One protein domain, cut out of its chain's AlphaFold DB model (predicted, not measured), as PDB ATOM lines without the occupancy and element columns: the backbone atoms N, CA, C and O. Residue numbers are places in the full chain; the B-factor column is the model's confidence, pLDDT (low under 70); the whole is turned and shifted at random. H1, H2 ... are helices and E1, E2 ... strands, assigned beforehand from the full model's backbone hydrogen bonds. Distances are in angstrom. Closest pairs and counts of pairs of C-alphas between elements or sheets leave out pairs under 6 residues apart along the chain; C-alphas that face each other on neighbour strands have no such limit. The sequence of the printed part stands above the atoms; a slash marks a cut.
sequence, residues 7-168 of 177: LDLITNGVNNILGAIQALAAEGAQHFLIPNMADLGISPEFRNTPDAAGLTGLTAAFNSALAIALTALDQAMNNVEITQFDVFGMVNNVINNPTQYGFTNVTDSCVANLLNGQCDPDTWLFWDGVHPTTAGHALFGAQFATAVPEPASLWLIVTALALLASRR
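What this domain is: This is residues 7 to 168 of the 177 residues of the protein "PEP-CTERM domain-containing protein" of Burkholderiales bacterium RIFCSPHIGHO2_12_FULL_61_11 (UniProt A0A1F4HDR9). What is the main picture? Helices H1 and H2, side by side, cover one face of a small sheet of two strands, E1 and E2, and the last residues of H5, 143 to 147, come near the sheet from its other face, while H3, H4 and the long loop of residues 102 to 133 lie beyond the strands' last residues. Residues 150 to 168, of which 153 to 166 belong to H6, stick out as a free arm. How is it made up? The printed part has 162 residues, in the order H1 E1 H2 E2 H3 H4 H5 H6, mostly helix, with a parallel sheet E1 E2. How large and dense is it? It is loose, with a radius of gyration of the C-alphas of 20.1 A and spans of 64 by 45 by 25 A.

Where its parts are: Where is the sheet? E1 is residues 31 to 35, 13.2 A long, from C-alpha 31 at (41.156, -38.208, 7.003); E2 is residues 81 to 85, 13.0 A long. Where are the helices? H2, residues 52 to 76, is 36.1 A long, and H1, residues 7 to 26, is 28.3 A long from C-alpha 7 at (33.102, -10.717, 8.130). H3 is residues 87 to 96, 14.0 A, and H4 is residues 98 to 101, 5.4 A. H5 is residues 134 to 147, 20.4 A, and H6 is residues 153 to 166, 19.8 A, with C-alpha 166 at (40.930, -70.133, 23.896).

How they stand to each other: How do the strands pair? E1 and E2 are parallel at 20 degrees, with N 32 and O 81 at 2.9 A and N 83 and O 32 at 2.8 A, within hydrogen-bond range. E1, H2 and E2 make a strand-helix-strand unit, two parallel neighbour strands with a helix between, its crossover right-handed. What is close to the sheet? The closest C-alphas of H2 and E2 are those of Asp 74 and Ile 82, 5.8 A apart; of E2 and H5, those of Phe 85 and Ala 147, 7.1 A apart. How do the helices stand? H1 touches H2 with residues 10 to 18 alone, the closest C-alphas being those of Ile 10 and Phe 62 at 5.3 A; they run the same way at a tilt of 35.3 degrees, only just steep. H3 and H5 are near each other, with 9 pairs of C-alphas within 10 A, and H3 and H4 are close but not clearly touching, with C-alphas of Val 94 and Tyr 101 at 6.6 A. H5 and H6 are apart. Are the helix backbones complete? In H1, H2, H3 and H6 every O i to N i+4 pair is within hydrogen-bond range, in H5 8 of 10 are, and H4 is too short for such a pair.

The domain as a whole: How far does it reach? The two C-alphas farthest apart, those of Pro 50 and Arg 168, are 70.2 A apart; the body without the free stretch spans 54 by 34 by 24 A. Is it unbroken, and which links are long? The printed part has no cut, and the links E1 to H2 and H4 to H5 are long. Where is confidence low? The mean pLDDT of the printed part is 95.1, and residues 151 to 152 are under 70.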
ATOM      1  N   LEU A   7      33.725  -9.701   8.980       87.00
ATOM      2  CA  LEU A   7      33.102 -10.717   8.130       87.00
ATOM      3  C   LEU A   7      34.021 -11.194   6.998       87.00
ATOM      4  O   LEU A   7      34.049 -12.394   6.719       87.00
ATOM      5  N   ASP A   8      34.792 -10.299   6.379       91.31
ATOM      6  CA  ASP A   8      35.745 -10.662   5.328       91.31
ATOM      7  C   ASP A   8      36.884 -11.500   5.908       91.31
ATOM      8  O   ASP A   8      37.308 -12.483   5.303       91.31
ATOM      9  N   LEU A   9      37.354 -11.152   7.108       89.44
ATOM     10  CA  LEU A   9      38.406 -11.903   7.790       89.44
ATOM     11  C   LEU A   9      37.956 -13.333   8.117       89.44
ATOM     12  O   LEU A   9      38.677 -14.285   7.809       89.44
ATOM     13  N   ILE A  10      36.746 -13.493   8.666       95.81
ATOM     14  CA  ILE A  10      36.164 -14.814   8.935       95.81
ATOM     15  C   ILE A  10      36.000 -15.603   7.634       95.81
ATOM     16  O   ILE A  10      36.469 -16.737   7.534       95.81
ATOM     17  N   THR A  11      35.362 -14.999   6.631       96.00
ATOM     18  CA  THR A  11      35.041 -15.666   5.363       96.00
ATOM     19  C   THR A  11      36.305 -16.125   4.645       96.00
ATOM     20  O   THR A  11      36.387 -17.274   4.212       96.00
ATOM     21  N   ASN A  12      37.325 -15.268   4.569       96.25
ATOM     22  CA  ASN A  12      38.601 -15.613   3.948       96.25
ATOM     23  C   ASN A  12      39.312 -16.739   4.706       96.25
ATOM     24  O   ASN A  12      39.797 -17.680   4.082       96.25
ATOM     25  N   GLY A  13      39.352 -16.676   6.041       96.81
ATOM     26  CA  GLY A  13      39.978 -17.715   6.858       96.81
ATOM     27  C   GLY A  13      39.310 -19.081   6.686       96.81
ATOM     28  O   GLY A  13      39.996 -20.073   6.447       96.81
ATOM     29  N   VAL A  14      37.974 -19.125   6.730       98.50
ATOM     30  CA  VAL A  14      37.207 -20.359   6.509       98.50
ATOM     31  C   VAL A  14      37.459 -20.901   5.102       98.50
ATOM     32  O   VAL A  14      37.838 -22.061   4.961       98.50
ATOM     33  N   ASN A  15      37.340 -20.066   4.066       98.38
ATOM     34  CA  ASN A  15      37.546 -20.496   2.681       98.38
ATOM     35  C   ASN A  15      38.961 -21.033   2.430       98.38
ATOM     36  O   ASN A  15      39.120 -22.017   1.710       98.38
ATOM     37  N   ASN A  16      39.982 -20.435   3.051       98.56
ATOM     38  CA  ASN A  16      41.355 -20.927   2.950       98.56
ATOM     39  C   ASN A  16      41.506 -22.331   3.554       98.56
ATOM     40  O   ASN A  16      42.180 -23.175   2.964       98.56
ATOM     41  N   ILE A  17      40.860 -22.606   4.694       98.69
ATOM     42  CA  ILE A  17      40.872 -23.939   5.315       98.69
ATOM     43  C   ILE A  17      40.164 -24.957   4.414       98.69
ATOM     44  O   ILE A  17      40.723 -26.020   4.148       98.69
ATOM     45  N   LEU A  18      38.975 -24.630   3.892       98.56
ATOM     46  CA  LEU A  18      38.253 -25.525   2.977       98.56
ATOM     47  C   LEU A  18      39.069 -25.814   1.713       98.56
ATOM     48  O   LEU A  18      39.175 -26.968   1.301       98.56
ATOM     49  N   GLY A  19      39.687 -24.784   1.128       98.56
ATOM     50  CA  GLY A  19      40.538 -24.927  -0.049       98.56
ATOM     51  C   GLY A  19      41.745 -25.829   0.207       98.56
ATOM     52  O   GLY A  19      42.075 -26.662  -0.636       98.56
ATOM     53  N   ALA A  20      42.371 -25.730   1.386       98.62
ATOM     54  CA  ALA A  20      43.469 -26.613   1.774       98.62
ATOM     55  C   ALA A  20      43.017 -28.077   1.916       98.62
ATOM     56  O   ALA A  20      43.700 -28.976   1.424       98.62
ATOM     57  N   ILE A  21      41.852 -28.320   2.531       98.50
ATOM     58  CA  ILE A  21      41.268 -29.666   2.648       98.50
ATOM     59  C   ILE A  21      40.999 -30.248   1.258       98.50
ATOM     60  O   ILE A  21      41.435 -31.356   0.957       98.50
ATOM     61  N   GLN A  22      40.339 -29.486   0.385       98.19
ATOM     62  CA  GLN A  22      40.019 -29.917  -0.977       98.19
ATOM     63  C   GLN A  22      41.275 -30.208  -1.806       98.19
ATOM     64  O   GLN A  22      41.308 -31.204  -2.526       98.19
ATOM     65  N   ALA A  23      42.315 -29.377  -1.687       98.44
ATOM     66  CA  ALA A  23      43.582 -29.589  -2.378       98.44
ATOM     67  C   ALA A  23      44.263 -30.890  -1.927       98.44
ATOM     68  O   ALA A  23      44.665 -31.695  -2.759       98.44
ATOM     69  N   LEU A  24      44.338 -31.139  -0.617       98.38
ATOM     70  CA  LEU A  24      44.908 -32.379  -0.083       98.38
ATOM     71  C   LEU A  24      44.068 -33.607  -0.458       98.38
ATOM     72  O   LEU A  24      44.619 -34.661  -0.774       98.38
ATOM     73  N   ALA A  25      42.743 -33.481  -0.461       98.00
ATOM     74  CA  ALA A  25      41.846 -34.558  -0.864       98.00
ATOM     75  C   ALA A  25      41.968 -34.902  -2.356       98.00
ATOM     76  O   ALA A  25      41.878 -36.075  -2.722       98.00
ATOM     77  N   ALA A  26      42.234 -33.912  -3.216       97.38
ATOM     78  CA  ALA A  26      42.538 -34.141  -4.630       97.38
ATOM     79  C   ALA A  26      43.836 -34.948  -4.826       97.38
ATOM     80  O   ALA A  26      43.931 -35.725  -5.774       97.38
ATOM     81  N   GLU A  27      44.785 -34.833  -3.891       98.00
ATOM     82  CA  GLU A  27      46.013 -35.640  -3.825       98.00
ATOM     83  C   GLU A  27      45.826 -36.971  -3.063       98.00
ATOM     84  O   GLU A  27      46.783 -37.713  -2.834       98.00
ATOM     85  N   GLY A  28      44.591 -37.308  -2.674       97.31
ATOM     86  CA  GLY A  28      44.238 -38.592  -2.069       97.31
ATOM     87  C   GLY A  28      44.229 -38.626  -0.539       97.31
ATOM     88  O   GLY A  28      44.092 -39.711   0.023       97.31
ATOM     89  N   ALA A  29      44.346 -37.489   0.154       97.50
ATOM     90  CA  ALA A  29      44.117 -37.447   1.598       97.50
ATOM     91  C   ALA A  29      42.638 -37.728   1.925       97.50
ATOM     92  O   ALA A  29      41.736 -37.188   1.288       97.50
ATOM     93  N   GLN A  30      42.392 -38.574   2.927       96.25
ATOM     94  CA  GLN A  30      41.040 -39.050   3.255       96.25
ATOM     95  C   GLN A  30      40.586 -38.683   4.664       96.25
ATOM     96  O   GLN A  30      39.391 -38.598   4.893       96.25
ATOM     97  N   HIS A  31      41.501 -38.451   5.603       95.88
ATOM     98  CA  HIS A  31      41.156 -38.208   7.003       95.88
ATOM     99  C   HIS A  31      41.763 -36.886   7.458       95.88
ATOM    100  O   HIS A  31      42.973 -36.681   7.337       95.88
ATOM    101  N   PHE A  32      40.924 -36.000   7.983       97.19
ATOM    102  CA  PHE A  32      41.311 -34.661   8.406       97.19
ATOM    103  C   PHE A  32      40.879 -34.422   9.846       97.19
ATOM    104  O   PHE A  32      39.702 -34.532  10.175       97.19
ATOM    105  N   LEU A  33      41.830 -34.032  10.692       97.19
ATOM    106  CA  LEU A  33      41.548 -33.458  12.002       97.19
ATOM    107  C   LEU A  33      41.712 -31.942  11.902       97.19
ATOM    108  O   LEU A  33      42.821 -31.457  11.679       97.19
ATOM    109  N   ILE A  34      40.618 -31.199  12.055       98.12
ATOM    110  CA  ILE A  34      40.604 -29.742  11.918       98.12
ATOM    111  C   ILE A  34      40.329 -29.102  13.283       98.12
ATOM    112  O   ILE A  34      39.178 -29.074  13.726       98.12
ATOM    113  N   PRO A  35      41.353 -28.584  13.981       98.00
ATOM    114  CA  PRO A  35      41.130 -27.809  15.190       98.00
ATOM    115  C   PRO A  35      40.430 -26.490  14.859       98.00
ATOM    116  O   PRO A  35      40.771 -25.814  13.886       98.00
ATOM    117  N   ASN A  36      39.458 -26.104  15.683       98.44
ATOM    118  CA  ASN A  36      38.948 -24.739  15.676       98.44
ATOM    119  C   ASN A  36      39.966 -23.777  16.332       98.44
ATOM    120  O   ASN A  36      40.999 -24.191  16.861       98.44
ATOM    121  N   MET A  37      39.711 -22.474  16.252       98.00
ATOM    122  CA  MET A  37      40.600 -21.454  16.799       98.00
ATOM    123  C   MET A  37      40.486 -21.388  18.328       98.00
ATOM    124  O   MET A  37      39.379 -21.332  18.864       98.00
ATOM    125  N   ALA A  38      41.623 -21.344  19.026       97.88
ATOM    126  CA  ALA A  38      41.667 -21.077  20.463       97.88
ATOM    127  C   ALA A  38      41.144 -19.665  20.770       97.88
ATOM    128  O   ALA A  38      41.343 -18.751  19.976       97.88
ATOM    129  N   ASP A  39      40.510 -19.473  21.926       98.19
ATOM    130  CA  ASP A  39      40.002 -18.162  22.335       98.19
ATOM    131  C   ASP A  39      41.140 -17.134  22.455       98.19
ATOM    132  O   ASP A  39      41.954 -17.173  23.378       98.19
ATOM    133  N   LEU A  40      41.200 -16.206  21.499       97.69
ATOM    134  CA  LEU A  40      42.239 -15.180  21.466       97.69
ATOM    135  C   LEU A  40      42.090 -14.174  22.610       97.69
ATOM    136  O   LEU A  40      43.085 -13.611  23.051       97.69
ATOM    137  N   GLY A  41      40.875 -13.958  23.120       98.00
ATOM    138  CA  GLY A  41      40.627 -12.975  24.174       98.00
ATOM    139  C   GLY A  41      41.183 -13.375  25.539       98.00
ATOM    140  O   GLY A  41      41.318 -12.519  26.407       98.00
ATOM    141  N   ILE A  42      41.542 -14.647  25.733       97.50
ATOM    142  CA  ILE A  42      42.133 -15.159  26.981       97.50
ATOM    143  C   ILE A  42      43.650 -15.351  26.900       97.50
ATOM    144  O   ILE A  42      44.264 -15.720  27.904       97.50
ATOM    145  N   SER A  43      44.269 -15.099  25.741       97.88
ATOM    146  CA  SER A  43      45.721 -15.214  25.602       97.88
ATOM    147  C   SER A  43      46.442 -14.158  26.454       97.88
ATOM    148  O   SER A  43      45.888 -13.078  26.693       97.88
ATOM    149  N   PRO A  44      47.686 -14.410  26.902       98.19
ATOM    150  CA  PRO A  44      48.458 -13.416  27.643       98.19
ATOM    151  C   PRO A  44      48.597 -12.065  26.923       98.19
ATOM    152  O   PRO A  44      48.629 -11.030  27.586       98.19
ATOM    153  N   GLU A  45      48.646 -12.059  25.586       97.81
ATOM    154  CA  GLU A  45      48.740 -10.839  24.775       97.81
ATOM    155  C   GLU A  45      47.492  -9.951  24.880       97.81
ATOM    156  O   GLU A  45      47.619  -8.728  24.957       97.81
ATOM    157  N   PHE A  46      46.294 -10.546  24.922       98.06
ATOM    158  CA  PHE A  46      45.041  -9.796  24.794       98.06
ATOM    159  C   PHE A  46      44.194  -9.742  26.063       98.06
ATOM    160  O   PHE A  46      43.435  -8.793  26.233       98.06
ATOM    161  N   ARG A  47      44.333 -10.689  26.996       97.12
ATOM    162  CA  ARG A  47      43.439 -10.830  28.166       97.12
ATOM    163  C   ARG A  47      43.298  -9.598  29.058       97.12
ATOM    164  O   ARG A  47      42.308  -9.471  29.771       97.12
ATOM    165  N   ASN A  48      44.290  -8.711  29.040       97.12
ATOM    166  CA  ASN A  48      44.315  -7.482  29.835       97.12
ATOM    167  C   ASN A  48      44.160  -6.212  28.977       97.12
ATOM    168  O   ASN A  48      44.447  -5.112  29.452       97.12
ATOM    169  N   THR A  49      43.732  -6.342  27.719       97.88
ATOM    170  CA  THR A  49      43.466  -5.215  26.819       97.88
ATOM    171  C   THR A  49      41.956  -4.980  26.672       97.88
ATOM    172  O   THR A  49      41.153  -5.876  26.944       97.88
ATOM    173  N   PRO A  50      41.527  -3.787  26.217       98.19
ATOM    174  CA  PRO A  50      40.119  -3.526  25.903       98.19
ATOM    175  C   PRO A  50      39.533  -4.443  24.816       98.19
ATOM    176  O   PRO A  50      38.315  -4.586  24.734       98.19
ATOM    177  N   ASP A  51      40.387  -5.070  24.004       96.38
ATOM    178  CA  ASP A  51      39.978  -5.880  22.855       96.38
ATOM    179  C   ASP A  51      39.619  -7.324  23.231       96.38
ATOM    180  O   ASP A  51      39.013  -8.019  22.417       96.38
ATOM    181  N   ALA A  52      39.937  -7.777  24.453       97.56
ATOM    182  CA  ALA A  52      39.760  -9.163  24.901       97.56
ATOM    183  C   ALA A  52      38.371  -9.732  24.560       97.56
ATOM    184  O   ALA A  52      38.250 -10.735  23.859       97.56
ATOM    185  N   ALA A  53      37.305  -9.043  24.981       97.75
ATOM    186  CA  ALA A  53      35.933  -9.487  24.735       97.75
ATOM    187  C   ALA A  53      35.574  -9.500  23.237       97.75
ATOM    188  O   ALA A  53      34.857 -10.390  22.775       97.75
ATOM    189  N   GLY A  54      36.083  -8.529  22.473       96.69
ATOM    190  CA  GLY A  54      35.892  -8.463  21.024       96.69
ATOM    191  C   GLY A  54      36.580  -9.622  20.304       96.69
ATOM    192  O   GLY A  54      35.992 -10.221  19.406       96.69
ATOM    193  N   LEU A  55      37.785  -9.991  20.739       96.94
ATOM    194  CA  LEU A  55      38.553 -11.108  20.194       96.94
ATOM    195  C   LEU A  55      37.945 -12.467  20.545       96.94
ATOM    196  O   LEU A  55      37.874 -13.330  19.668       96.94
ATOM    197  N   THR A  56      37.428 -12.652  21.764       98.25
ATOM    198  CA  THR A  56      36.632 -13.841  22.110       98.25
ATOM    199  C   THR A  56      35.401 -13.951  21.210       98.25
ATOM    200  O   THR A  56      35.150 -15.006  20.628       98.25
ATOM    201  N   GLY A  57      34.661 -12.849  21.025       97.25
ATOM    202  CA  GLY A  57      33.491 -12.812  20.143       97.25
ATOM    203  C   GLY A  57      33.828 -13.117  18.681       97.25
ATOM    204  O   GLY A  57      33.151 -13.926  18.045       97.25
ATOM    205  N   LEU A  58      34.903 -12.523  18.158       96.75
ATOM    206  CA  LEU A  58      35.392 -12.769  16.802       96.75
ATOM    207  C   LEU A  58      35.803 -14.233  16.608       96.75
ATOM    208  O   LEU A  58      35.433 -14.853  15.611       96.75
ATOM    209  N   THR A  59      36.521 -14.797  17.578       97.88
ATOM    210  CA  THR A  59      36.954 -16.199  17.557       97.88
ATOM    211  C   THR A  59      35.757 -17.149  17.580       97.88
ATOM    212  O   THR A  59      35.697 -18.092  16.792       97.88
ATOM    213  N   ALA A  60      34.764 -16.888  18.434       98.31
ATOM    214  CA  ALA A  60      33.544 -17.687  18.496       98.31
ATOM    215  C   ALA A  60      32.757 -17.639  17.173       98.31
ATOM    216  O   ALA A  60      32.291 -18.673  16.688       98.31
ATOM    217  N   ALA A  61      32.656 -16.459  16.550       98.12
ATOM    218  CA  ALA A  61      32.018 -16.299  15.246       98.12
ATOM    219  C   ALA A  61      32.771 -17.058  14.140       98.12
ATOM    220  O   ALA A  61      32.145 -17.766  13.347       98.12
ATOM    221  N   PHE A  62      34.106 -16.975  14.124       98.56
ATOM    222  CA  PHE A  62      34.947 -17.754  13.215       98.56
ATOM    223  C   PHE A  62      34.719 -19.261  13.382       98.56
ATOM    224  O   PHE A  62      34.454 -19.956  12.404       98.56
ATOM    225  N   ASN A  63      34.756 -19.762  14.619       98.69
ATOM    226  CA  ASN A  63      34.578 -21.183  14.920       98.69
ATOM    227  C   ASN A  63      33.191 -21.699  14.519       98.69
ATOM    228  O   ASN A  63      33.083 -22.815  14.008       98.69
ATOM    229  N   SER A  64      32.143 -20.888  14.698       98.50
ATOM    230  CA  SER A  64      30.790 -21.225  14.247       98.50
ATOM    231  C   SER A  64      30.707 -21.322  12.721       98.50
ATOM    232  O   SER A  64      30.197 -22.314  12.198       98.50
ATOM    233  N   ALA A  65      31.262 -20.341  12.000       98.56
ATOM    234  CA  ALA A  65      31.303 -20.359  10.539       98.56
ATOM    235  C   ALA A  65      32.115 -21.550  10.005       98.56
ATOM    236  O   ALA A  65      31.679 -22.229   9.074       98.56
ATOM    237  N   LEU A  66      33.258 -21.847  10.633       98.75
ATOM    238  CA  LEU A  66      34.091 -22.995  10.294       98.75
ATOM    239  C   LEU A  66      33.338 -24.316  10.496       98.75
ATOM    240  O   LEU A  66      33.348 -25.152   9.601       98.75
ATOM    241  N   ALA A  67      32.646 -24.500  11.625       98.69
ATOM    242  CA  ALA A  67      31.893 -25.726  11.905       98.69
ATOM    243  C   ALA A  67      30.795 -25.998  10.863       98.69
ATOM    244  O   ALA A  67      30.659 -27.122  10.369       98.69
ATOM    245  N   ILE A  68      30.042 -24.960  10.481       98.62
ATOM    246  CA  ILE A  68      29.015 -25.048   9.432       98.62
ATOM    247  C   ILE A  68      29.654 -25.453   8.099       98.62
ATOM    248  O   ILE A  68      29.166 -26.358   7.421       98.62
ATOM    249  N   ALA A  69      30.758 -24.803   7.733       98.62
ATOM    250  CA  ALA A  69      31.427 -25.040   6.464       98.62
ATOM    251  C   ALA A  69      32.071 -26.432   6.370       98.62
ATOM    252  O   ALA A  69      31.934 -27.093   5.342       98.62
ATOM    253  N   LEU A  70      32.723 -26.904   7.438       98.56
ATOM    254  CA  LEU A  70      33.300 -28.250   7.495       98.56
ATOM    255  C   LEU A  70      32.213 -29.324   7.417       98.56
ATOM    256  O   LEU A  70      32.372 -30.276   6.664       98.56
ATOM    257  N   THR A  71      31.084 -29.133   8.110       98.12
ATOM    258  CA  THR A  71      29.935 -30.054   8.030       98.12
ATOM    259  C   THR A  71      29.402 -30.161   6.600       98.12
ATOM    260  O   THR A  71      29.115 -31.255   6.118       98.12
ATOM    261  N   ALA A  72      29.275 -29.029   5.900       98.19
ATOM    262  CA  ALA A  72      28.824 -29.015   4.511       98.19
ATOM    263  C   ALA A  72      29.841 -29.669   3.559       98.19
ATOM    264  O   ALA A  72      29.443 -30.369   2.630       98.19
ATOM    265  N   LEU A  73      31.141 -29.452   3.787       98.06
ATOM    266  CA  LEU A  73      32.201 -30.043   2.973       98.06
ATOM    267  C   LEU A  73      32.272 -31.565   3.151       98.06
ATOM    268  O   LEU A  73      32.325 -32.278   2.154       98.06
ATOM    269  N   ASP A  74      32.214 -32.049   4.392       96.44
ATOM    270  CA  ASP A  74      32.211 -33.479   4.728       96.44
ATOM    271  C   ASP A  74      31.048 -34.208   4.031       96.44
ATOM    272  O   ASP A  74      31.245 -35.199   3.334       96.44
ATOM    273  N   GLN A  75      29.839 -33.630   4.067       96.12
ATOM    274  CA  GLN A  75      28.666 -34.170   3.360       96.12
ATOM    275  C   GLN A  75      28.796 -34.162   1.830       96.12
ATOM    276  O   GLN A  75      28.149 -34.960   1.152       96.12
ATOM    277  N   ALA A  76      29.584 -33.242   1.270       97.06
ATOM    278  CA  ALA A  76      29.785 -33.127  -0.172       97.06
ATOM    279  C   ALA A  76      30.873 -34.079  -0.706       97.06
ATOM    280  O   ALA A  76      30.942 -34.302  -1.918       97.06
ATOM    281  N   MET A  77      31.728 -34.630   0.162       95.12
ATOM    282  CA  MET A  77      32.901 -35.417  -0.219       95.12
ATOM    283  C   MET A  77      32.784 -36.868   0.258       95.12
ATOM    284  O   MET A  77      33.135 -37.212   1.375       95.12
ATOM    285  N   ASN A  78      32.366 -37.766  -0.636       89.56
ATOM    286  CA  ASN A  78      32.093 -39.174  -0.300       89.56
ATOM    287  C   ASN A  78      33.318 -40.005   0.151       89.56
ATOM    288  O   ASN A  78      33.153 -41.144   0.580       89.56
ATOM    289  N   ASN A  79      34.540 -39.503  -0.036       90.94
ATOM    290  CA  ASN A  79      35.800 -40.207   0.234       90.94
ATOM    291  C   ASN A  79      36.677 -39.505   1.282       90.94
ATOM    292  O   ASN A  79      37.857 -39.846   1.397       90.94
ATOM    293  N   VAL A  80      36.121 -38.518   1.983       95.44
ATOM    294  CA  VAL A  80      36.807 -37.734   3.004       95.44
ATOM    295  C   VAL A  80      36.032 -37.833   4.313       95.44
ATOM    296  O   VAL A  80      34.809 -37.849   4.310       95.44
ATOM    297  N   GLU A  81      36.763 -37.910   5.417       95.44
ATOM    298  CA  GLU A  81      36.270 -37.828   6.784       95.44
ATOM    299  C   GLU A  81      36.897 -36.602   7.451       95.44
ATOM    300  O   GLU A  81      38.124 -36.509   7.592       95.44
ATOM    301  N   ILE A  82      36.056 -35.660   7.870       96.75
ATOM    302  CA  ILE A  82      36.469 -34.447   8.571       96.75
ATOM    303  C   ILE A  82      36.026 -34.528  10.030       96.75
ATOM    304  O   ILE A  82      34.851 -34.401  10.363       96.75
ATOM    305  N   THR A  83      36.996 -34.655  10.931       95.81
ATOM    306  CA  THR A  83      36.785 -34.530  12.374       95.81
ATOM    307  C   THR A  83      37.171 -33.126  12.825       95.81
ATOM    308  O   THR A  83      38.334 -32.733  12.729       95.81
ATOM    309  N   GLN A  84      36.214 -32.357  13.345       96.94
ATOM    310  CA  GLN A  84      36.510 -31.062  13.959       96.94
ATOM    311  C   GLN A  84      36.855 -31.232  15.444       96.94
ATOM    312  O   GLN A  84      36.132 -31.908  16.175       96.94
ATOM    313  N   PHE A  85      37.928 -30.582  15.902       97.88
ATOM    314  CA  PHE A  85      38.325 -30.566  17.313       97.88
ATOM    315  C   PHE A  85      38.074 -29.197  17.958       97.88
ATOM    316  O   PHE A  85      38.460 -28.164  17.407       97.88
ATOM    317  N   ASP A  86      37.475 -29.183  19.151       98.19
ATOM    318  CA  ASP A  86      37.168 -27.957  19.898       98.19
ATOM    319  C   ASP A  86      38.337 -27.492  20.789       98.19
ATOM    320  O   ASP A  86      38.364 -27.716  22.001       98.19
ATOM    321  N   VAL A  87      39.322 -26.822  20.183       98.38
ATOM    322  CA  VAL A  87      40.439 -26.189  20.906       98.38
ATOM    323  C   VAL A  87      39.943 -25.034  21.772       98.38
ATOM    324  O   VAL A  87      40.429 -24.872  22.890       98.38
ATOM    325  N   PHE A  88      38.969 -24.254  21.294       98.62
ATOM    326  CA  PHE A  88      38.363 -23.153  22.044       98.62
ATOM    327  C   PHE A  88      37.863 -23.619  23.414       98.62
ATOM    328  O   PHE A  88      38.279 -23.080  24.444       98.62
ATOM    329  N   GLY A  89      36.997 -24.635  23.431       98.31
ATOM    330  CA  GLY A  89      36.449 -25.199  24.660       98.31
ATOM    331  C   GLY A  89      37.514 -25.882  25.511       98.31
ATOM    332  O   GLY A  89      37.555 -25.680  26.727       98.31
ATOM    333  N   MET A  90      38.425 -26.633  24.884       97.94
ATOM    334  CA  MET A  90      39.523 -27.309  25.580       97.94
ATOM    335  C   MET A  90      40.414 -26.318  26.345       97.94
ATOM    336  O   MET A  90      40.627 -26.501  27.543       97.94
ATOM    337  N   VAL A  91      40.912 -25.257  25.698       98.12
ATOM    338  CA  VAL A  91      41.796 -24.271  26.348       98.12
ATOM    339  C   VAL A  91      41.063 -23.535  27.467       98.12
ATOM    340  O   VAL A  91      41.609 -23.392  28.560       98.12
ATOM    341  N   ASN A  92      39.803 -23.148  27.248       98.38
ATOM    342  CA  ASN A  92      38.972 -22.557  28.297       98.38
ATOM    343  C   ASN A  92      38.835 -23.487  29.515       98.38
ATOM    344  O   ASN A  92      38.910 -23.039  30.659       98.38
ATOM    345  N   ASN A  93      38.675 -24.793  29.296       98.25
ATOM    346  CA  ASN A  93      38.620 -25.762  30.385       98.25
ATOM    347  C   ASN A  93      39.959 -25.879  31.134       98.25
ATOM    348  O   ASN A  93      39.966 -25.936  32.362       98.25
ATOM    349  N   VAL A  94      41.085 -25.865  30.413       98.31
ATOM    350  CA  VAL A  94      42.430 -25.885  31.009       98.31
ATOM    351  C   VAL A  94      42.661 -24.658  31.883       98.31
ATOM    352  O   VAL A  94      43.110 -24.801  33.017       98.31
ATOM    353  N   ILE A  95      42.300 -23.464  31.402       97.75
ATOM    354  CA  ILE A  95      42.447 -22.227  32.179       97.75
ATOM    355  C   ILE A  95      41.590 -22.251  33.448       97.75
ATOM    356  O   ILE A  95      42.043 -21.811  34.502       97.75
ATOM    357  N   ASN A  96      40.368 -22.781  33.366       98.31
ATOM    358  CA  ASN A  96      39.462 -22.852  34.513       98.31
ATOM    359  C   ASN A  96      39.829 -23.963  35.514       98.31
ATOM    360  O   ASN A  96      39.427 -23.894  36.673       98.31
ATOM    361  N   ASN A  97      40.588 -24.979  35.089       98.19
ATOM    362  CA  ASN A  97      40.928 -26.148  35.902       98.19
ATOM    363  C   ASN A  97      42.423 -26.526  35.811       98.19
ATOM    364  O   ASN A  97      42.748 -27.694  35.595       98.19
ATOM    365  N   PRO A  98      43.364 -25.587  36.007       98.12
ATOM    366  CA  PRO A  98      44.762 -25.751  35.595       98.12
ATOM    367  C   PRO A  98      45.469 -26.916  36.296       98.12
ATOM    368  O   PRO A  98      46.194 -27.684  35.663       98.12
ATOM    369  N   THR A  99      45.180 -27.131  37.581       97.81
ATOM    370  CA  THR A  99      45.792 -28.206  38.372       97.81
ATOM    371  C   THR A  99      45.377 -29.600  37.908       97.81
ATOM    372  O   THR A  99      46.136 -30.544  38.100       97.81
ATOM    373  N   GLN A 100      44.198 -29.753  37.288       97.69
ATOM    374  CA  GLN A 100      43.763 -31.037  36.716       97.69
ATOM    375  C   GLN A 100      44.620 -31.438  35.510       97.69
ATOM    376  O   GLN A 100      44.748 -32.624  35.213       97.69
ATOM    377  N   TYR A 101      45.229 -30.452  34.855       97.75
ATOM    378  CA  TYR A 101      46.081 -30.622  33.683       97.75
ATOM    379  C   TYR A 101      47.574 -30.471  34.001       97.75
ATOM    380  O   TYR A 101      48.393 -30.502  33.090       97.75
ATOM    381  N   GLY A 102      47.937 -30.326  35.280       97.62
ATOM    382  CA  GLY A 102      49.331 -30.198  35.710       97.62
ATOM    383  C   GLY A 102      49.940 -28.804  35.536       97.62
ATOM    384  O   GLY A 102      51.151 -28.668  35.678       97.62
ATOM    385  N   PHE A 103      49.134 -27.769  35.271       98.69
ATOM    386  CA  PHE A 103      49.630 -26.398  35.155       98.69
ATOM    387  C   PHE A 103      49.527 -25.623  36.468       98.69
ATOM    388  O   PHE A 103      48.526 -25.696  37.187       98.69
ATOM    389  N   THR A 104      50.550 -24.818  36.744       98.25
ATOM    390  CA  THR A 104      50.595 -23.853  37.851       98.25
ATOM    391  C   THR A 104      50.353 -22.422  37.385       98.25
ATOM    392  O   THR A 104      49.926 -21.594  38.186       98.25
ATOM    393  N   ASN A 105      50.603 -22.118  36.107       98.31
ATOM    394  CA  ASN A 105      50.279 -20.828  35.500       98.31
ATOM    395  C   ASN A 105      49.680 -21.036  34.107       98.31
ATOM    396  O   ASN A 105      50.223 -21.765  33.282       98.31
ATOM    397  N   VAL A 106      48.550 -20.386  33.849       98.31
ATOM    398  CA  VAL A 106      47.803 -20.516  32.593       98.31
ATOM    399  C   VAL A 106      47.452 -19.176  31.962       98.31
ATOM    400  O   VAL A 106      46.637 -19.124  31.051       98.31
ATOM    401  N   THR A 107      48.032 -18.084  32.451       97.38
ATOM    402  CA  THR A 107      47.631 -16.734  32.045       97.38
ATOM    403  C   THR A 107      48.781 -15.814  31.686       97.38
ATOM    404  O   THR A 107      48.543 -14.785  31.054       97.38
ATOM    405  N   ASP A 108      49.998 -16.149  32.100       97.50
ATOM    406  CA  ASP A 108      51.161 -15.291  31.932       97.50
ATOM    407  C   ASP A 108      52.115 -15.866  30.883       97.50
ATOM    408  O   ASP A 108      52.211 -17.075  30.684       97.50
ATOM    409  N   SER A 109      52.853 -14.972  30.225       97.62
ATOM    410  CA  SER A 109      53.917 -15.328  29.284       97.62
ATOM    411  C   SER A 109      55.141 -15.843  30.045       97.62
ATOM    412  O   SER A 109      55.750 -15.101  30.825       97.62
ATOM    413  N   CYS A 110      55.523 -17.103  29.820       97.94
ATOM    414  CA  CYS A 110      56.710 -17.687  30.446       97.94
ATOM    415  C   CYS A 110      57.986 -16.958  29.992       97.94
ATOM    416  O   CYS A 110      58.809 -16.580  30.821       97.94
ATOM    417  N   VAL A 111      58.127 -16.643  28.698       97.06
ATOM    418  CA  VAL A 111      59.320 -15.981  28.138       97.06
ATOM    419  C   VAL A 111      59.569 -14.603  28.757       97.06
ATOM    420  O   VAL A 111      60.715 -14.247  29.034       97.06
ATOM    421  N   ALA A 112      58.503 -13.856  29.067       96.38
ATOM    422  CA  ALA A 112      58.597 -12.571  29.763       96.38
ATOM    423  C   ALA A 112      59.068 -12.709  31.226       96.38
ATOM    424  O   ALA A 112      59.581 -11.752  31.804       96.38
ATOM    425  N   ASN A 113      58.936 -13.906  31.804       96.25
ATOM    426  CA  ASN A 113      59.289 -14.261  33.179       96.25
ATOM    427  C   ASN A 113      60.477 -15.245  33.254       96.25
ATOM    428  O   ASN A 113      60.711 -15.891  34.275       96.25
ATOM    429  N   LEU A 114      61.259 -15.389  32.180       93.44
ATOM    430  CA  LEU A 114      62.464 -16.228  32.210       93.44
ATOM    431  C   LEU A 114      63.576 -15.582  33.037       93.44
ATOM    432  O   LEU A 114      64.188 -16.224  33.885       93.44
ATOM    433  N   LEU A 115      63.841 -14.293  32.804       93.12
ATOM    434  CA  LEU A 115      64.999 -13.606  33.392       93.12
ATOM    435  C   LEU A 115      64.844 -13.309  34.889       93.12
ATOM    436  O   LEU A 115      65.841 -13.098  35.574       93.12
ATOM    437  N   ASN A 116      63.612 -13.297  35.399       93.06
ATOM    438  CA  ASN A 116      63.324 -13.147  36.826       93.06
ATOM    439  C   ASN A 116      63.231 -14.505  37.557       93.06
ATOM    440  O   ASN A 116      62.999 -14.521  38.765       93.06
ATOM    441  N   GLY A 117      63.427 -15.626  36.846       93.19
ATOM    442  CA  GLY A 117      63.418 -16.980  37.404       93.19
ATOM    443  C   GLY A 117      62.040 -17.486  37.840       93.19
ATOM    444  O   GLY A 117      61.978 -18.422  38.632       93.19
ATOM    445  N   GLN A 118      60.949 -16.861  37.384       94.62
ATOM    446  CA  GLN A 118      59.584 -17.240  37.771       94.62
ATOM    447  C   GLN A 118      58.927 -18.210  36.781       94.62
ATOM    448  O   GLN A 118      58.001 -18.924  37.155       94.62
ATOM    449  N   CYS A 119      59.393 -18.230  35.532       96.44
ATOM    450  CA  CYS A 119      58.916 -19.139  34.499       96.44
ATOM    451  C   CYS A 119      59.409 -20.570  34.738       96.44
ATOM    452  O   CYS A 119      60.614 -20.823  34.775       96.44
ATOM    453  N   ASP A 120      58.456 -21.495  34.822       96.94
ATOM    454  CA  ASP A 120      58.685 -22.932  34.714       96.94
ATOM    455  C   ASP A 120      57.959 -23.451  33.457       96.94
ATOM    456  O   ASP A 120      56.741 -23.648  33.481       96.94
ATOM    457  N   PRO A 121      58.662 -23.647  32.327       95.62
ATOM    458  CA  PRO A 121      58.023 -24.004  31.063       95.62
ATOM    459  C   PRO A 121      57.367 -25.395  31.074       95.62
ATOM    460  O   PRO A 121      56.569 -25.679  30.179       95.62
ATOM    461  N   ASP A 122      57.667 -26.236  32.071       97.50
ATOM    462  CA  ASP A 122      57.075 -27.570  32.216       97.50
ATOM    463  C   ASP A 122      55.698 -27.529  32.899       97.50
ATOM    464  O   ASP A 122      54.909 -28.465  32.767       97.50
ATOM    465  N   THR A 123      55.378 -26.440  33.605       97.75
ATOM    466  CA  THR A 123      54.120 -26.271  34.358       97.75
ATOM    467  C   THR A 123      53.356 -24.995  33.992       97.75
ATOM    468  O   THR A 123      52.309 -24.695  34.572       97.75
ATOM    469  N   TRP A 124      53.826 -24.241  32.997       98.44
ATOM    470  CA  TRP A 124      53.142 -23.066  32.452       98.44
ATOM    471  C   TRP A 124      52.481 -23.395  31.115       98.44
ATOM    472  O   TRP A 124      53.067 -24.096  30.295       98.44
ATOM    473  N   LEU A 125      51.275 -22.879  30.865       98.62
ATOM    474  CA  LEU A 125      50.558 -23.131  29.609       98.62
ATOM    475  C   LEU A 125      51.145 -22.348  28.435       98.62
ATOM    476  O   LEU A 125      51.300 -22.917  27.360       98.62
ATOM    477  N   PHE A 126      51.454 -21.062  28.624       98.69
ATOM    478  CA  PHE A 126      51.862 -20.155  27.550       98.69
ATOM    479  C   PHE A 126      53.360 -19.872  27.577       98.69
ATOM    480  O   PHE A 126      53.905 -19.421  28.583       98.69
ATOM    481  N   TRP A 127      54.026 -20.101  26.447       98.50
ATOM    482  CA  TRP A 127      55.407 -19.687  26.241       98.50
ATOM    483  C   TRP A 127      55.502 -18.170  26.110       98.50
ATOM    484  O   TRP A 127      56.301 -17.552  26.806       98.50
ATOM    485  N   ASP A 128      54.675 -17.571  25.254       97.75
ATOM    486  CA  ASP A 128      54.661 -16.133  24.989       97.75
ATOM    487  C   ASP A 128      53.240 -15.541  25.058       97.75
ATOM    488  O   ASP A 128      52.423 -15.980  25.862       97.75
ATOM    489  N   GLY A 129      52.962 -14.491  24.280       97.44
ATOM    490  CA  GLY A 129      51.662 -13.827  24.227       97.44
ATOM    491  C   GLY A 129      50.507 -14.704  23.729       97.44
ATOM    492  O   GLY A 129      49.361 -14.446  24.095       97.44
ATOM    493  N   VAL A 130      50.782 -15.729  22.918       97.50
ATOM    494  CA  VAL A 130      49.746 -16.553  22.264       97.50
ATOM    495  C   VAL A 130      50.128 -18.026  22.110       97.50
ATOM    496  O   VAL A 130      49.241 -18.871  21.999       97.50
ATOM    497  N   HIS A 131      51.419 -18.363  22.111       98.19
ATOM    498  CA  HIS A 131      51.880 -19.724  21.855       98.19
ATOM    499  C   HIS A 131      51.954 -20.553  23.143       98.19
ATOM    500  O   HIS A 131      52.463 -20.061  24.155       98.19
ATOM    501  N   PRO A 132      51.507 -21.822  23.125       98.38
ATOM    502  CA  PRO A 132      51.702 -22.737  24.242       98.38
ATOM    503  C   PRO A 132      53.176 -23.110  24.470       98.38
ATOM    504  O   PRO A 132      53.999 -23.069  23.557       98.38
ATOM    505  N   THR A 133      53.513 -23.526  25.689       98.62
ATOM    506  CA  THR A 133      54.791 -24.186  26.000       98.62
ATOM    507  C   THR A 133      54.841 -25.604  25.423       98.62
ATOM    508  O   THR A 133      53.852 -26.132  24.906       98.62
ATOM    509  N   THR A 134      55.986 -26.278  25.567       98.19
ATOM    510  CA  THR A 134      56.097 -27.718  25.292       98.19
ATOM    511  C   THR A 134      55.086 -28.536  26.102       98.19
ATOM    512  O   THR A 134      54.470 -29.441  25.539       98.19
ATOM    513  N   ALA A 135      54.852 -28.201  27.376       98.31
ATOM    514  CA  ALA A 135      53.835 -28.858  28.199       98.31
ATOM    515  C   ALA A 135      52.412 -28.613  27.661       98.31
ATOM    516  O   ALA A 135      51.621 -29.551  27.539       98.31
ATOM    517  N   GLY A 136      52.111 -27.377  27.242       98.12
ATOM    518  CA  GLY A 136      50.862 -27.036  26.557       98.12
ATOM    519  C   GLY A 136      50.645 -27.848  25.276       98.12
ATOM    520  O   GLY A 136      49.606 -28.485  25.102       98.12
ATOM    521  N   HIS A 137      51.651 -27.904  24.403       98.44
ATOM    522  CA  HIS A 137      51.590 -28.695  23.173       98.44
ATOM    523  C   HIS A 137      51.468 -30.204  23.430       98.44
ATOM    524  O   HIS A 137      50.738 -30.879  22.702       98.44
ATOM    525  N   ALA A 138      52.128 -30.739  24.463       98.38
ATOM    526  CA  ALA A 138      51.998 -32.144  24.844       98.38
ATOM    527  C   ALA A 138      50.560 -32.486  25.265       98.38
ATOM    528  O   ALA A 138      50.019 -33.504  24.826       98.38
ATOM    529  N   LEU A 139      49.910 -31.607  26.039       97.69
ATOM    530  CA  LEU A 139      48.493 -31.754  26.362       97.69
ATOM    531  C   LEU A 139      47.628 -31.734  25.098       97.69
ATOM    532  O   LEU A 139      46.770 -32.599  24.941       97.69
ATOM    533  N   PHE A 140      47.852 -30.782  24.187       97.38
ATOM    534  CA  PHE A 140      47.037 -30.661  22.973       97.38
ATOM    535  C   PHE A 140      47.157 -31.918  22.109       97.38
ATOM    536  O   PHE A 140      46.147 -32.454  21.667       97.38
ATOM    537  N   GLY A 141      48.375 -32.440  21.935       96.88
ATOM    538  CA  GLY A 141      48.612 -33.695  21.224       96.88
ATOM    539  C   GLY A 141      47.874 -34.880  21.853       96.88
ATOM    540  O   GLY A 141      47.236 -35.654  21.140       96.88
ATOM    541  N   ALA A 142      47.899 -34.992  23.185       95.62
ATOM    542  CA  ALA A 142      47.166 -36.036  23.897       95.62
ATOM    543  C   ALA A 142      45.649 -35.914  23.694       95.62
ATOM    544  O   ALA A 142      44.982 -36.919  23.469       95.62
ATOM    545  N   GLN A 143      45.102 -34.696  23.726       95.44
ATOM    546  CA  GLN A 143      43.675 -34.461  23.503       95.44
ATOM    547  C   GLN A 143      43.271 -34.737  22.051       95.44
ATOM    548  O   GLN A 143      42.273 -35.413  21.811       95.44
ATOM    549  N   PHE A 144      44.074 -34.309  21.077       95.44
ATOM    550  CA  PHE A 144      43.840 -34.591  19.658       95.44
ATOM    551  C   PHE A 144      43.821 -36.089  19.363       95.44
ATOM    552  O   PHE A 144      42.960 -36.547  18.616       95.44
ATOM    553  N   ALA A 145      44.706 -36.863  19.995       92.62
ATOM    554  CA  ALA A 145      44.718 -38.315  19.855       92.62
ATOM    555  C   ALA A 145      43.394 -38.961  20.301       92.62
ATOM    556  O   ALA A 145      42.984 -39.956  19.717       92.62
ATOM    557  N   THR A 146      42.678 -38.379  21.273       90.88
ATOM    558  CA  THR A 146      41.368 -38.907  21.706       90.88
ATOM    559  C   THR A 146      40.239 -38.678  20.702       90.88
ATOM    560  O   THR A 146      39.234 -39.385  20.751       90.88
ATOM    561  N   ALA A 147      40.387 -37.703  19.802       88.19
ATOM    562  CA  ALA A 147      39.383 -37.393  18.788       88.19
ATOM    563  C   ALA A 147      39.555 -38.211  17.504       88.19
ATOM    564  O   ALA A 147      38.642 -38.243  16.683       88.19
ATOM    565  N   VAL A 148      40.699 -38.875  17.324       85.25
ATOM    566  CA  VAL A 148      40.963 -39.719  16.158       85.25
ATOM    567  C   VAL A 148      40.666 -41.179  16.519       85.25
ATOM    568  O   VAL A 148      41.235 -41.691  17.483       85.25
ATOM    569  N   PRO A 149      39.796 -41.885  15.773       71.81
ATOM    570  CA  PRO A 149      39.526 -43.297  16.019       71.81
ATOM    571  C   PRO A 149      40.798 -44.148  15.912       71.81
ATOM    572  O   PRO A 149      41.510 -44.108  14.908       71.81
ATOM    573  N   GLU A 150      41.058 -44.974  16.927       70.25
ATOM    574  CA  GLU A 150      42.139 -45.960  16.876       70.25
ATOM    575  C   GLU A 150      41.902 -46.962  15.730       70.25
ATOM    576  O   GLU A 150      40.770 -47.435  15.542       70.25
ATOM    577  N   PRO A 151      42.940 -47.354  14.967       66.12
ATOM    578  CA  PRO A 151      42.750 -48.232  13.827       66.12
ATOM    579  C   PRO A 151      42.182 -49.586  14.268       66.12
ATOM    580  O   PRO A 151      42.698 -50.235  15.183       66.12
ATOM    581  N   ALA A 152      41.175 -50.079  13.536       67.31
ATOM    582  CA  ALA A 152      40.475 -51.344  13.815       67.31
ATOM    583  C   ALA A 152      41.409 -52.571  13.932       67.31
ATOM    584  O   ALA A 152      41.031 -53.613  14.468       67.31
ATOM    585  N   SER A 153      42.652 -52.440  13.466       71.56
ATOM    586  CA  SER A 153      43.736 -53.402  13.660       71.56
ATOM    587  C   SER A 153      43.974 -53.801  15.122       71.56
ATOM    588  O   SER A 153      44.244 -54.974  15.375       71.56
ATOM    589  N   LEU A 154      43.801 -52.897  16.095       75.75
ATOM    590  CA  LEU A 154      43.934 -53.245  17.515       75.75
ATOM    591  C   LEU A 154      42.858 -54.247  17.945       75.75
ATOM    592  O   LEU A 154      43.168 -55.249  18.591       75.75
ATOM    593  N   TRP A 155      41.614 -54.054  17.504       79.75
ATOM    594  CA  TRP A 155      40.539 -55.022  17.724       79.75
ATOM    595  C   TRP A 155      40.821 -56.358  17.034       79.75
ATOM    596  O   TRP A 155      40.582 -57.416  17.618       79.75
ATOM    597  N   LEU A 156      41.391 -56.341  15.827       82.12
ATOM    598  CA  LEU A 156      41.797 -57.563  15.123       82.12
ATOM    599  C   LEU A 156      42.910 -58.321  15.865       82.12
ATOM    600  O   LEU A 156      42.864 -59.545  15.958       82.12
ATOM    601  N   ILE A 157      43.874 -57.617  16.459       88.06
ATOM    602  CA  ILE A 157      44.926 -58.236  17.276       88.06
ATOM    603  C   ILE A 157      44.334 -58.814  18.565       88.06
ATOM    604  O   ILE A 157      44.614 -59.964  18.902       88.06
ATOM    605  N   VAL A 158      43.486 -58.063  19.274       88.44
ATOM    606  CA  VAL A 158      42.847 -58.528  20.517       88.44
ATOM    607  C   VAL A 158      41.984 -59.764  20.257       88.44
ATOM    608  O   VAL A 158      42.088 -60.758  20.980       88.44
ATOM    609  N   THR A 159      41.176 -59.746  19.197       86.88
ATOM    610  CA  THR A 159      40.360 -60.900  18.792       86.88
ATOM    611  C   THR A 159      41.223 -62.095  18.385       86.88
ATOM    612  O   THR A 159      40.956 -63.213  18.828       86.88
ATOM    613  N   ALA A 160      42.306 -61.886  17.628       89.69
ATOM    614  CA  ALA A 160      43.256 -62.942  17.283       89.69
ATOM    615  C   ALA A 160      43.929 -63.556  18.526       89.69
ATOM    616  O   ALA A 160      44.009 -64.781  18.648       89.69
ATOM    617  N   LEU A 161      44.365 -62.730  19.482       92.75
ATOM    618  CA  LEU A 161      44.965 -63.183  20.740       92.75
ATOM    619  C   LEU A 161      43.963 -63.962  21.604       92.75
ATOM    620  O   LEU A 161      44.314 -65.011  22.146       92.75
ATOM    621  N   ALA A 162      42.709 -63.512  21.686       91.12
ATOM    622  CA  ALA A 162      41.644 -64.222  22.395       91.12
ATOM    623  C   ALA A 162      41.335 -65.594  21.758       91.12
ATOM    624  O   ALA A 162      41.194 -66.604  22.459       91.12
ATOM    625  N   LEU A 163      41.295 -65.670  20.422       91.81
ATOM    626  CA  LEU A 163      41.150 -66.929  19.680       91.81
ATOM    627  C   LEU A 163      42.340 -67.881  19.901       91.81
ATOM    628  O   LEU A 163      42.151 -69.093  20.002       91.81
ATOM    629  N   LEU A 164      43.567 -67.367  20.013       90.25
ATOM    630  CA  LEU A 164      44.746 -68.184  20.322       90.25
ATOM    631  C   LEU A 164      44.751 -68.679  21.777       90.25
ATOM    632  O   LEU A 164      45.094 -69.835  22.028       90.25
ATOM    633  N   ALA A 165      44.344 -67.840  22.732       86.44
ATOM    634  CA  ALA A 165      44.270 -68.197  24.147       86.44
ATOM    635  C   ALA A 165      43.196 -69.266  24.417       86.44
ATOM    636  O   ALA A 165      43.468 -70.243  25.110       86.44
ATOM    637  N   SER A 166      42.015 -69.139  23.802       85.31
ATOM    638  CA  SER A 166      40.930 -70.133  23.896       85.31
ATOM    639  C   SER A 166      41.274 -71.486  23.261       85.31
ATOM    640  O   SER A 166      40.713 -72.514  23.639       85.31
ATOM    641  N   ARG A 167      42.237 -71.519  22.330       79.94
ATOM    642  CA  ARG A 167      42.756 -72.754  21.722       79.94
ATOM    643  C   ARG A 167      43.857 -73.435  22.536       79.94
ATOM    644  O   ARG A 167      44.236 -74.558  22.194       79.94
ATOM    645  N   ARG A 168      44.361 -72.824  23.619       72.31
ATOM    646  CA  ARG A 168      45.295 -73.502  24.529       72.31
ATOM    647  C   ARG A 168      44.548 -74.602  25.284       72.31
ATOM    648  O   ARG A 168      43.864 -74.346  26.270       72.31
TER     649      ARG A 168